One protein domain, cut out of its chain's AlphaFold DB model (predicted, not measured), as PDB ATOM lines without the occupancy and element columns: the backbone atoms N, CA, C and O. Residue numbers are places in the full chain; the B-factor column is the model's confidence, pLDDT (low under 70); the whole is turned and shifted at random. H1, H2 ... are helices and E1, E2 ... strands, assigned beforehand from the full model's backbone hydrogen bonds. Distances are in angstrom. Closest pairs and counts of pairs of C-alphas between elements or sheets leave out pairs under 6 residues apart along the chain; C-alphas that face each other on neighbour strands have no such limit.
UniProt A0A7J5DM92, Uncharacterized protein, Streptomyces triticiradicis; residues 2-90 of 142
ATOM      1  N   SER A   2      49.555 117.455  74.997       43.41
ATOM      2  CA  SER A   2      49.273 118.682  75.760       43.41
ATOM      3  C   SER A   2      49.334 118.360  77.255       43.41
ATOM      4  O   SER A   2      48.394 117.769  77.787       43.41
ATOM      5  N   TYR A   3      50.453 118.673  77.915       54.91
ATOM      6  CA  TYR A   3      50.597 118.532  79.366       54.91
ATOM      7  C   TYR A   3      49.907 119.708  80.048       54.91
ATOM      8  O   TYR A   3      50.524 120.709  80.407       54.91
ATOM      9  N   LEU A   4      48.584 119.612  80.161       54.34
ATOM     10  CA  LEU A   4      47.820 120.571  80.944       54.34
ATOM     11  C   LEU A   4      48.146 120.372  82.433       54.34
ATOM     12  O   LEU A   4      48.172 119.227  82.893       54.34
ATOM     13  N   PRO A   5      48.378 121.456  83.194       59.22
ATOM     14  CA  PRO A   5      48.606 121.366  84.631       59.22
ATOM     15  C   PRO A   5      47.408 120.706  85.322       59.22
ATOM     16  O   PRO A   5      46.248 120.961  84.981       59.22
ATOM     17  N   ILE A   6      47.687 119.845  86.300       64.38
ATOM     18  CA  ILE A   6      46.668 119.057  86.995       64.38
ATOM     19  C   ILE A   6      46.239 119.805  88.256       64.38
ATOM     20  O   ILE A   6      47.059 120.194  89.079       64.38
ATOM     21  N   LEU A   7      44.933 119.983  88.448       66.56
ATOM     22  CA  LEU A   7      44.395 120.505  89.704       66.56
ATOM     23  C   LEU A   7      44.452 119.431  90.792       66.56
ATOM     24  O   LEU A   7      43.719 118.442  90.733       66.56
ATOM     25  N   ARG A   8      45.280 119.645  91.817       67.69
ATOM     26  CA  ARG A   8      45.423 118.754  92.975       67.69
ATOM     27  C   ARG A   8      44.993 119.447  94.265       67.69
ATOM     28  O   ARG A   8      45.108 120.660  94.420       67.69
ATOM     29  N   ARG A   9      44.494 118.664  95.223       61.19
ATOM     30  CA  ARG A   9      44.225 119.125  96.592       61.19
ATOM     31  C   ARG A   9      45.480 118.937  97.446       61.19
ATOM     32  O   ARG A   9      45.939 117.809  97.597       61.19
ATOM     33  N   ALA A  10      46.013 120.015  98.008       65.81
ATOM     34  CA  ALA A  10      47.127 119.970  98.952       65.81
ATOM     35  C   ALA A  10      46.649 119.719 100.394       65.81
ATOM     36  O   ALA A  10      45.466 119.880 100.724       65.81
ATOM     37  N   HIS A  11      47.575 119.334 101.280       51.31
ATOM     38  CA  HIS A  11      47.302 119.238 102.714       51.31
ATOM     39  C   HIS A  11      46.785 120.586 103.246       51.31
ATOM     40  O   HIS A  11      47.356 121.632 102.951       51.31
ATOM     41  N   LYS A  12      45.688 120.544 104.020       60.72
ATOM     42  CA  LYS A  12      44.848 121.685 104.469       60.72
ATOM     43  C   LYS A  12      43.797 122.207 103.472       60.72
ATOM     44  O   LYS A  12      43.151 123.210 103.749       60.72
ATOM     45  N   GLY A  13      43.550 121.510 102.360       58.72
ATOM     46  CA  GLY A  13      42.386 121.769 101.499       58.72
ATOM     47  C   GLY A  13      42.569 122.872 100.453       58.72
ATOM     48  O   GLY A  13      41.625 123.148  99.712       58.72
ATOM     49  N   ALA A  14      43.768 123.453 100.355       61.34
ATOM     50  CA  ALA A  14      44.141 124.356  99.271       61.34
ATOM     51  C   ALA A  14      44.181 123.608  97.927       61.34
ATOM     52  O   ALA A  14      44.540 122.427  97.871       61.34
ATOM     53  N   LEU A  15      43.798 124.290  96.848       63.34
ATOM     54  CA  LEU A  15      43.929 123.774  95.488       63.34
ATOM     55  C   LEU A  15      45.249 124.263  94.897       63.34
ATOM     56  O   LEU A  15      45.616 125.426  95.039       63.34
ATOM     57  N   VAL A  16      45.966 123.348  94.261       63.03
ATOM     58  CA  VAL A  16      47.266 123.595  93.646       63.03
ATOM     59  C   VAL A  16      47.162 123.207  92.183       63.03
ATOM     60  O   VAL A  16      46.669 122.124  91.865       63.03
ATOM     61  N   LEU A  17      47.604 124.096  91.298       66.69
ATOM     62  CA  LEU A  17      47.901 123.728  89.920       66.69
ATOM     63  C   LEU A  17      49.278 123.078  89.916       66.69
ATOM     64  O   LEU A  17      50.290 123.743  90.131       66.69
ATOM     65  N   ASP A  18      49.282 121.768  89.729       67.75
ATOM     66  CA  ASP A  18      50.475 120.946  89.682       67.75
ATOM     67  C   ASP A  18      50.968 120.863  88.234       67.75
ATOM     68  O   ASP A  18      50.408 120.149  87.395       67.75
ATOM     69  N   GLY A  19      51.986 121.668  87.931       69.06
ATOM     70  CA  GLY A  19      52.693 121.659  86.658       69.06
ATOM     71  C   GLY A  19      53.896 120.718  86.644       69.06
ATOM     72  O   GLY A  19      54.634 120.736  85.662       69.06
ATOM     73  N   ALA A  20      54.119 119.909  87.690       72.38
ATOM     74  CA  ALA A  20      55.350 119.133  87.835       72.38
ATOM     75  C   ALA A  20      55.605 118.223  86.636       72.38
ATOM     76  O   ALA A  20      56.724 118.195  86.149       72.38
ATOM     77  N   ALA A  21      54.586 117.551  86.098       71.38
ATOM     78  CA  ALA A  21      54.756 116.687  84.927       71.38
ATOM     79  C   ALA A  21      55.245 117.453  83.682       71.38
ATOM     80  O   ALA A  21      56.142 116.986  82.984       71.38
ATOM     81  N   ALA A  22      54.695 118.646  83.426       71.12
ATOM     82  CA  ALA A  22      55.128 119.493  82.316       71.12
ATOM     83  C   ALA A  22      56.551 120.025  82.545       71.12
ATOM     84  O   ALA A  22      57.363 120.049  81.625       71.12
ATOM     85  N   ALA A  23      56.867 120.407  83.782       73.38
ATOM     86  CA  ALA A  23      58.190 120.889  84.148       73.38
ATOM     87  C   ALA A  23      59.253 119.775  84.072       73.38
ATOM     88  O   ALA A  23      60.343 120.015  83.566       73.38
ATOM     89  N   HIS A  24      58.916 118.538  84.463       78.38
ATOM     90  CA  HIS A  24      59.776 117.364  84.281       78.38
ATOM     91  C   HIS A  24      60.122 117.152  82.803       78.38
ATOM     92  O   HIS A  24      61.280 116.917  82.464       78.38
ATOM     93  N   GLU A  25      59.134 117.237  81.908       77.50
ATOM     94  CA  GLU A  25      59.368 117.093  80.468       77.50
ATOM     95  C   GLU A  25      60.232 118.235  79.915       77.50
ATOM     96  O   GLU A  25      61.163 117.991  79.152       77.50
ATOM     97  N   GLN A  26      59.978 119.477  80.337       76.19
ATOM     98  CA  GLN A  26      60.790 120.627  79.934       76.19
ATOM     99  C   GLN A  26      62.243 120.505  80.398       76.19
ATOM    100  O   GLN A  26      63.138 120.775  79.605       76.19
ATOM    101  N   ILE A  27      62.485 120.045  81.629       79.81
ATOM    102  CA  ILE A  27      63.835 119.804  82.154       79.81
ATOM    103  C   ILE A  27      64.542 118.705  81.361       79.81
ATOM    104  O   ILE A  27      65.706 118.867  81.015       79.81
ATOM    105  N   ARG A  28      63.847 117.615  81.012       80.69
ATOM    106  CA  ARG A  28      64.420 116.558  80.159       80.69
ATOM    107  C   ARG A  28      64.801 117.093  78.776       80.69
ATOM    108  O   ARG A  28      65.899 116.823  78.304       80.69
ATOM    109  N   ASN A  29      63.936 117.898  78.159       80.31
ATOM    110  CA  ASN A  29      64.228 118.528  76.868       80.31
ATOM    111  C   ASN A  29      65.397 119.521  76.964       80.31
ATOM    112  O   ASN A  29      66.205 119.612  76.044       80.31
ATOM    113  N   LEU A  30      65.493 120.259  78.073       78.69
ATOM    114  CA  LEU A  30      66.600 121.173  78.346       78.69
ATOM    115  C   LEU A  30      67.914 120.400  78.518       78.69
ATOM    116  O   LEU A  30      68.919 120.774  77.926       78.69
ATOM    117  N   ALA A  31      67.892 119.293  79.261       80.19
ATOM    118  CA  ALA A  31      69.039 118.407  79.431       80.19
ATOM    119  C   ALA A  31      69.545 117.856  78.091       80.19
ATOM    120  O   ALA A  31      70.743 117.879  77.829       80.19
ATOM    121  N   ASP A  32      68.638 117.428  77.209       80.81
ATOM    122  CA  ASP A  32      69.007 116.992  75.860       80.81
ATOM    123  C   ASP A  32      69.626 118.133  75.030       80.81
ATOM    124  O   ASP A  32      70.596 117.908  74.308       80.81
ATOM    125  N   LEU A  33      69.091 119.355  75.136       77.44
ATOM    126  CA  LEU A  33      69.562 120.516  74.371       77.44
ATOM    127  C   LEU A  33      70.962 120.981  74.799       77.44
ATOM    128  O   LEU A  33      71.747 121.409  73.957       77.44
ATOM    129  N   TYR A  34      71.259 120.899  76.094       70.62
ATOM    130  CA  TYR A  34      72.500 121.398  76.688       70.62
ATOM    131  C   TYR A  34      73.548 120.307  76.948       70.62
ATOM    132  O   TYR A  34      74.585 120.586  77.543       70.62
ATOM    133  N   ARG A  35      73.314 119.078  76.470       71.00
ATOM    134  CA  ARG A  35      74.195 117.912  76.667       71.00
ATOM    135  C   ARG A  35      75.659 118.172  76.290       71.00
ATOM    136  O   ARG A  35      76.559 117.632  76.922       71.00
ATOM    137  N   GLU A  36      75.889 118.967  75.251       67.00
ATOM    138  CA  GLU A  36      77.218 119.222  74.683       67.00
ATOM    139  C   GLU A  36      77.673 120.679  74.871       67.00
ATOM    140  O   GLU A  36      78.627 121.098  74.220       67.00
ATOM    141  N   ASP A  37      77.002 121.460  75.730       61.41
ATOM    142  CA  ASP A  37      77.340 122.872  75.939       61.41
ATOM    143  C   ASP A  37      78.551 123.033  76.887       61.41
ATOM    144  O   ASP A  37      78.454 122.718  78.077       61.41
ATOM    145  N   PRO A  38      79.700 123.534  76.395       53.00
ATOM    146  CA  PRO A  38      80.905 123.711  77.196       53.00
ATOM    147  C   PRO A  38      80.859 124.919  78.149       53.00
ATOM    148  O   PRO A  38      81.736 125.017  79.009       53.00
ATOM    149  N   GLU A  39      79.891 125.841  78.026       59.84
ATOM    150  CA  GLU A  39      79.831 127.069  78.847       59.84
ATOM    151  C   GLU A  39      78.994 126.951  80.136       59.84
ATOM    152  O   GLU A  39      78.869 127.917  80.888       59.84
ATOM    153  N   GLY A  40      78.531 125.746  80.480       53.16
ATOM    154  CA  GLY A  40      78.046 125.444  81.826       53.16
ATOM    155  C   GLY A  40      76.560 125.703  82.016       53.16
ATOM    156  O   GLY A  40      76.148 126.641  82.701       53.16
ATOM    157  N   VAL A  41      75.746 124.776  81.520       54.94
ATOM    158  CA  VAL A  41      74.481 124.477  82.192       54.94
ATOM    159  C   VAL A  41      74.729 123.299  83.130       54.94
ATOM    160  O   VAL A  41      75.356 122.319  82.743       54.94
ATOM    161  N   GLY A  42      74.338 123.476  84.396       65.56
ATOM    162  CA  GLY A  42      74.887 122.756  85.547       65.56
ATOM    163  C   GLY A  42      74.923 121.232  85.426       65.56
ATOM    164  O   GLY A  42      74.049 120.631  84.804       65.56
ATOM    165  N   ASP A  43      75.910 120.628  86.099       74.38
ATOM    166  CA  ASP A  43      76.242 119.193  86.107       74.38
ATOM    167  C   ASP A  43      75.022 118.255  86.190       74.38
ATOM    168  O   ASP A  43      75.016 117.176  85.600       74.38
ATOM    169  N   MET A  44      73.950 118.685  86.862       74.31
ATOM    170  CA  MET A  44      72.687 117.948  86.953       74.31
ATOM    171  C   MET A  44      71.985 117.741  85.602       74.31
ATOM    172  O   MET A  44      71.428 116.670  85.386       74.31
ATOM    173  N   LEU A  45      71.990 118.709  84.676       76.12
ATOM    174  CA  LEU A  45      71.370 118.522  83.356       76.12
ATOM    175  C   LEU A  45      72.157 117.528  82.499       76.12
ATOM    176  O   LEU A  45      71.552 116.689  81.833       76.12
ATOM    177  N   ILE A  46      73.487 117.582  82.564       80.88
ATOM    178  CA  ILE A  46      74.361 116.611  81.896       80.88
ATOM    179  C   ILE A  46      74.087 115.213  82.461       80.88
ATOM    180  O   ILE A  46      73.824 114.273  81.714       80.88
ATOM    181  N   GLN A  47      74.008 115.092  83.789       83.06
ATOM    182  CA  GLN A  47      73.681 113.836  84.456       83.06
ATOM    183  C   GLN A  47      72.283 113.303  84.082       83.06
ATOM    184  O   GLN A  47      72.115 112.100  83.879       83.06
ATOM    185  N   ILE A  48      71.273 114.172  83.952       84.56
ATOM    186  CA  ILE A  48      69.923 113.791  83.497       84.56
ATOM    187  C   ILE A  48      69.962 113.244  82.062       84.56
ATOM    188  O   ILE A  48      69.282 112.254  81.769       84.56
ATOM    189  N   ALA A  49      70.743 113.870  81.179       83.75
ATOM    190  CA  ALA A  49      70.927 113.424  79.804       83.75
ATOM    191  C   ALA A  49      71.637 112.061  79.732       83.75
ATOM    192  O   ALA A  49      71.164 111.170  79.026       83.75
ATOM    193  N   ASP A  50      72.695 111.849  80.514       87.12
ATOM    194  CA  ASP A  50      73.409 110.567  80.569       87.12
ATOM    195  C   ASP A  50      72.514 109.429  81.086       87.12
ATOM    196  O   ASP A  50      72.493 108.322  80.537       87.12
ATOM    197  N   LEU A  51      71.709 109.705  82.118       88.81
ATOM    198  CA  LEU A  51      70.778 108.726  82.681       88.81
ATOM    199  C   LEU A  51      69.643 108.360  81.720       88.81
ATOM    200  O   LEU A  51      69.085 107.268  81.832       88.81
ATOM    201  N   LYS A  52      69.293 109.229  80.764       88.38
ATOM    202  CA  LYS A  52      68.345 108.883  79.697       88.38
ATOM    203  C   LYS A  52      68.917 107.790  78.799       88.38
ATOM    204  O   LYS A  52      68.245 106.780  78.605       88.38
ATOM    205  N   ASP A  53      70.151 107.950  78.331       87.44
ATOM    206  CA  ASP A  53      70.809 106.960  77.474       87.44
ATOM    207  C   ASP A  53      71.027 105.641  78.234       87.44
ATOM    208  O   ASP A  53      70.870 104.553  77.680       87.44
ATOM    209  N   GLN A  54      71.348 105.716  79.529       88.75
ATOM    210  CA  GLN A  54      71.460 104.529  80.372       88.75
ATOM    211  C   GLN A  54      70.108 103.832  80.581       88.75
ATOM    212  O   GLN A  54      70.045 102.607  80.506       88.75
ATOM    213  N   ALA A  55      69.025 104.583  80.790       89.19
ATOM    214  CA  ALA A  55      67.682 104.022  80.914       89.19
ATOM    215  C   ALA A  55      67.218 103.341  79.618       89.19
ATOM    216  O   ALA A  55      66.593 102.286  79.673       89.19
ATOM    217  N   GLU A  56      67.539 103.911  78.455       88.62
ATOM    218  CA  GLU A  56      67.260 103.288  77.156       88.62
ATOM    219  C   GLU A  56      68.016 101.963  77.005       88.62
ATOM    220  O   GLU A  56      67.398 100.938  76.725       88.62
ATOM    221  N   ARG A  57      69.316 101.942  77.329       87.56
ATOM    222  CA  ARG A  57      70.114 100.704  77.327       87.56
ATOM    223  C   ARG A  57      69.594  99.658  78.311       87.56
ATOM    224  O   ARG A  57      69.625  98.474  78.002       87.56
ATOM    225  N   GLU A  58      69.142 100.067  79.496       91.12
ATOM    226  CA  GLU A  58      68.530  99.148  80.458       91.12
ATOM    227  C   GLU A  58      67.253  98.533  79.885       91.12
ATOM    228  O   GLU A  58      67.099  97.320  79.964       91.12
ATOM    229  N   ARG A  59      66.370  99.320  79.258       86.88
ATOM    230  CA  ARG A  59      65.151  98.786  78.626       86.88
ATOM    231  C   ARG A  59      65.455  97.819  77.488       86.88
ATOM    232  O   ARG A  59      64.804  96.784  77.402       86.88
ATOM    233  N   ASP A  60      66.450  98.125  76.659       89.56
ATOM    234  CA  ASP A  60      66.868  97.253  75.553       89.56
ATOM    235  C   ASP A  60      67.400  95.893  76.039       89.56
ATOM    236  O   ASP A  60      67.437  94.922  75.281       89.56
ATOM    237  N   LEU A  61      67.809  95.817  77.309       90.31
ATOM    238  CA  LEU A  61      68.336  94.624  77.966       90.31
ATOM    239  C   LEU A  61      67.351  94.005  78.977       90.31
ATOM    240  O   LEU A  61      67.778  93.205  79.810       90.31
ATOM    241  N   ASP A  62      66.064  94.378  78.938       85.06
ATOM    242  CA  ASP A  62      65.037  93.980  79.920       85.06
ATOM    243  C   ASP A  62      65.459  94.243  81.388       85.06
ATOM    244  O   ASP A  62      65.135  93.504  82.322       85.06
ATOM    245  N   GLY A  63      66.222  95.314  81.595       81.56
ATOM    246  CA  GLY A  63      66.704  95.785  82.886       81.56
ATOM    247  C   GLY A  63      65.599  96.363  83.773       81.56
ATOM    248  O   GLY A  63      64.497  96.688  83.337       81.56
ATOM    249  N   LEU A  64      65.911  96.530  85.060       84.81
ATOM    250  CA  LEU A  64      64.938  96.892  86.101       84.81
ATOM    251  C   LEU A  64      64.515  98.376  86.107       84.81
ATOM    252  O   LEU A  64      63.724  98.764  86.964       84.81
ATOM    253  N   GLY A  65      65.036  99.208  85.197       86.38
ATOM    254  CA  GLY A  65      64.711 100.639  85.116       86.38
ATOM    255  C   GLY A  65      65.323 101.481  86.240       86.38
ATOM    256  O   GLY A  65      64.734 102.471  86.677       86.38
ATOM    257  N   HIS A  66      66.503 101.097  86.729       88.69
ATOM    258  CA  HIS A  66      67.191 101.809  87.801       88.69
ATOM    259  C   HIS A  66      67.599 103.218  87.362       88.69
ATOM    260  O   HIS A  66      67.323 104.183  88.074       88.69
ATOM    261  N   ALA A  67      68.184 103.349  86.170       86.50
ATOM    262  CA  ALA A  67      68.592 104.646  85.637       86.50
ATOM    263  C   ALA A  67      67.401 105.595  85.430       86.50
ATOM    264  O   ALA A  67      67.510 106.793  85.677       86.50
ATOM    265  N   GLU A  68      66.238 105.059  85.051       87.25
ATOM    266  CA  GLU A  68      65.003 105.835  84.921       87.25
ATOM    267  C   GLU A  68      64.529 106.385  86.272       87.25
ATOM    268  O   GLU A  68      64.207 107.568  86.370       87.25
ATOM    269  N   HIS A  69      64.553 105.570  87.329       87.25
ATOM    270  CA  HIS A  69      64.203 106.028  88.675       87.25
ATOM    271  C   HIS A  69      65.180 107.067  89.229       87.25
ATOM    272  O   HIS A  69      64.744 108.057  89.814       87.25
ATOM    273  N   VAL A  70      66.486 106.876  89.027       89.00
ATOM    274  CA  VAL A  70      67.500 107.848  89.467       89.00
ATOM    275  C   VAL A  70      67.327 109.176  88.729       89.00
ATOM    276  O   VAL A  70      67.328 110.231  89.360       89.00
ATOM    277  N   ARG A  71      67.093 109.134  87.411       87.25
ATOM    278  CA  ARG A  71      66.815 110.329  86.604       87.25
ATOM    279  C   ARG A  71      65.603 111.091  87.128       87.25
ATOM    280  O   ARG A  71      65.650 112.310  87.247       87.25
ATOM    281  N   ASP A  72      64.524 110.380  87.434       85.50
ATOM    282  CA  ASP A  72      63.288 110.997  87.910       85.50
ATOM    283  C   ASP A  72      63.460 111.625  89.302       85.50
ATOM    284  O   ASP A  72      62.912 112.697  89.549       85.50
ATOM    285  N   SER A  73      64.286 111.026  90.172       86.38
ATOM    286  CA  SER A  73      64.661 111.624  91.462       86.38
ATOM    287  C   SER A  73      65.410 112.944  91.284       86.38
ATOM    288  O   SER A  73      65.022 113.943  91.880       86.38
ATOM    289  N   ILE A  74      66.426 112.979  90.414       84.50
ATOM    290  CA  ILE A  74      67.243 114.184  90.178       84.50
ATOM    291  C   ILE A  74      66.397 115.317  89.580       84.50
ATOM    292  O   ILE A  74      66.537 116.473  89.974       84.50
ATOM    293  N   VAL A  75      65.484 115.006  88.651       82.62
ATOM    294  CA  VAL A  75      64.553 116.011  88.108       82.62
ATOM    295  C   VAL A  75      63.600 116.523  89.195       82.62
ATOM    296  O   VAL A  75      63.299 117.716  89.224       82.62
ATOM    297  N   GLY A  76      63.144 115.646  90.096       78.69
ATOM    298  CA  GLY A  76      62.330 116.025  91.251       78.69
ATOM    299  C   GLY A  76      63.065 116.966  92.208       78.69
ATOM    300  O   GLY A  76      62.528 118.013  92.558       78.69
ATOM    301  N   GLU A  77      64.308 116.637  92.560       80.94
ATOM    302  CA  GLU A  77      65.176 117.466  93.406       80.94
ATOM    303  C   GLU A  77      65.424 118.840  92.779       80.94
ATOM    304  O   GLU A  77      65.244 119.862  93.440       80.94
ATOM    305  N   LEU A  78      65.731 118.881  91.476       77.81
ATOM    306  CA  LEU A  78      65.910 120.135  90.750       77.81
ATOM    307  C   LEU A  78      64.640 120.994  90.794       77.81
ATOM    308  O   LEU A  78      64.709 122.203  90.989       77.81
ATOM    309  N   LEU A  79      63.464 120.386  90.631       74.94
ATOM    310  CA  LEU A  79      62.204 121.120  90.729       74.94
ATOM    311  C   LEU A  79      61.973 121.680  92.125       74.94
ATOM    312  O   LEU A  79      61.535 122.824  92.233       74.94
ATOM    313  N   ASP A  80      62.267 120.916  93.171       74.12
ATOM    314  CA  ASP A  80      62.115 121.368  94.551       74.12
ATOM    315  C   ASP A  80      63.074 122.529  94.879       74.12
ATOM    316  O   ASP A  80      62.653 123.503  95.510       74.12
ATOM    317  N   GLU A  81      64.317 122.499  94.382       72.69
ATOM    318  CA  GLU A  81      65.301 123.579  94.562       72.69
ATOM    319  C   GLU A  81      64.870 124.907  93.925       72.69
ATOM    320  O   GLU A  81      65.085 125.975  94.503       72.69
ATOM    321  N   ILE A  82      64.208 124.865  92.764       69.94
ATOM    322  CA  ILE A  82      63.740 126.072  92.058       69.94
ATOM    323  C   ILE A  82      62.410 126.596  92.656       69.94
ATOM    324  O   ILE A  82      61.853 127.595  92.196       69.94
ATOM    325  N   GLY A  83      61.897 125.965  93.720       62.31
ATOM    326  CA  GLY A  83      60.655 126.351  94.404       62.31
ATOM    327  C   GLY A  83      59.407 125.592  93.940       62.31
ATOM    328  O   GLY A  83      58.287 125.972  94.289       62.31
ATOM    329  N   GLY A  84      59.588 124.508  93.186       64.69
ATOM    330  CA  GLY A  84      58.538 123.633  92.680       64.69
ATOM    331  C   GLY A  84      57.797 124.186  91.459       64.69
ATOM    332  O   GLY A  84      57.775 125.379  91.175       64.69
ATOM    333  N   ALA A  85      57.097 123.302  90.743       60.09
ATOM    334  CA  ALA A  85      56.174 123.670  89.656       60.09
ATOM    335  C   ALA A  85      54.715 123.810  90.139       60.09
ATOM    336  O   ALA A  85      53.763 123.623  89.376       60.09
ATOM    337  N   GLN A  86      54.533 124.067  91.436       61.31
ATOM    338  CA  GLN A  86      53.230 124.127  92.086       61.31
ATOM    339  C   GLN A  86      52.788 125.581  92.229       61.31
ATOM    340  O   GLN A  86      53.355 126.346  93.004       61.31
ATOM    341  N   ILE A  87      51.727 125.961  91.518       61.59
ATOM    342  CA  ILE A  87      51.087 127.260  91.728       61.59
ATOM    343  C   ILE A  87      50.004 127.071  92.786       61.59
ATOM    344  O   ILE A  87      48.964 126.448  92.544       61.59
ATOM    345  N   HIS A  88      50.258 127.613  93.974       61.31
ATOM    346  CA  HIS A  88      49.266 127.678  95.037       61.31
ATOM    347  C   HIS A  88      48.189 128.689  94.656       61.31
ATOM    348  O   HIS A  88      48.437 129.891  94.584       61.31
ATOM    349  N   LEU A  89      46.978 128.196  94.406       59.47
ATOM    350  CA  LEU A  89      45.847 129.058  94.121       59.47
ATOM    351  C   LEU A  89      45.308 129.611  95.440       59.47
ATOM    352  O   LEU A  89      44.881 128.836  96.299       59.47
ATOM    353  N   ASP A  90      45.282 130.941  95.587       62.44
ATOM    354  CA  ASP A  90      44.546 131.576  96.682       62.44
ATOM    355  C   ASP A  90      43.086 131.085  96.630       62.44
ATOM    356  O   ASP A  90      42.411 131.265  95.606       62.44
TER     357      ASP A  90
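This is residues 2 to 90 of the 142 residues of an uncharacterized protein of Streptomyces triticiradicis (UniProt A0A7J5DM92). A helical hairpin of H2 and H3 has a third helix, H1, packed across it near the end away from the hairpin's link, and a small three-stranded sheet lies at one end of the whole, by the first residues of H1 and away from H2. The printed part has 89 residues, with three named helices and three named strands in the order E1, E2, H1, H2, H3, E3, and its class is mostly helix. The sheet has the order E1, E2, E3, all antiparallel. The whole is loose, with a radius of gyration of the C-alphas of 15.2 A, and the C-alphas span 44 by 36 by 23 A.

E1 is residues 6 to 9, 9.9 A from first to last C-alpha, and begins at C-alpha 6 at (46.668, 119.057, 86.995). E2 is residues 15 to 18, 9.2 A. H1 is residues 20 to 33, 19.6 A. H2, the longest helix by residues, is residues 43 to 60, 26.1 A, and begins at C-alpha 43 at (76.242, 119.193, 86.107). H3 is residues 66 to 81, 22.9 A. E3 is residues 86 to 88, 6.1 A, and ends at C-alpha 88 at (49.266, 127.678, 95.037).

H2 and H3 form a helical hairpin: they touch, closest at the C-alphas of Ala 55 and Ala 67, 4.9 A apart. They run opposite ways at a shallow tilt of 26 degrees. H1 touches H2 with residues 27 to 32 alone, about perpendicular at 85 degrees, and the closest C-alphas, those of Ala 31 and Leu 45, are 4.6 A apart. H1 also touches residues 75 to 79 of H3, only just about perpendicular at 73 degrees, and the closest C-alphas are those of His 24 and Val 75, 6.3 A apart. The helix packing is mostly crossed, but only just, with 1 of the 3 pairs at a shallow tilt. H1 only grazes the sheet, with its residues 20 to 23, while H2 and H3 are not on it. E1 and E2 are a hairpin, antiparallel at 143 degrees, with N 8 and O 16 within hydrogen-bond range at 2.8 A. E2, the inner strand, is antiparallel to E3 at 158 degrees, with N 17 and O 87 within range at 3.0 A. In H1, H2 and H3 every O i to N i+4 pair is within hydrogen-bond range.

The two C-alphas farthest apart are those of Leu 61 and Asp 90, at 47.8 A. The printed part has no cut. No link is long: the link from H1 to H2, 9 residues, is short, and the others are tight. The mean pLDDT of the printed part is 73.9, and it is under 70 in residues 2 to 19, 36 to 42 and 82 to 90.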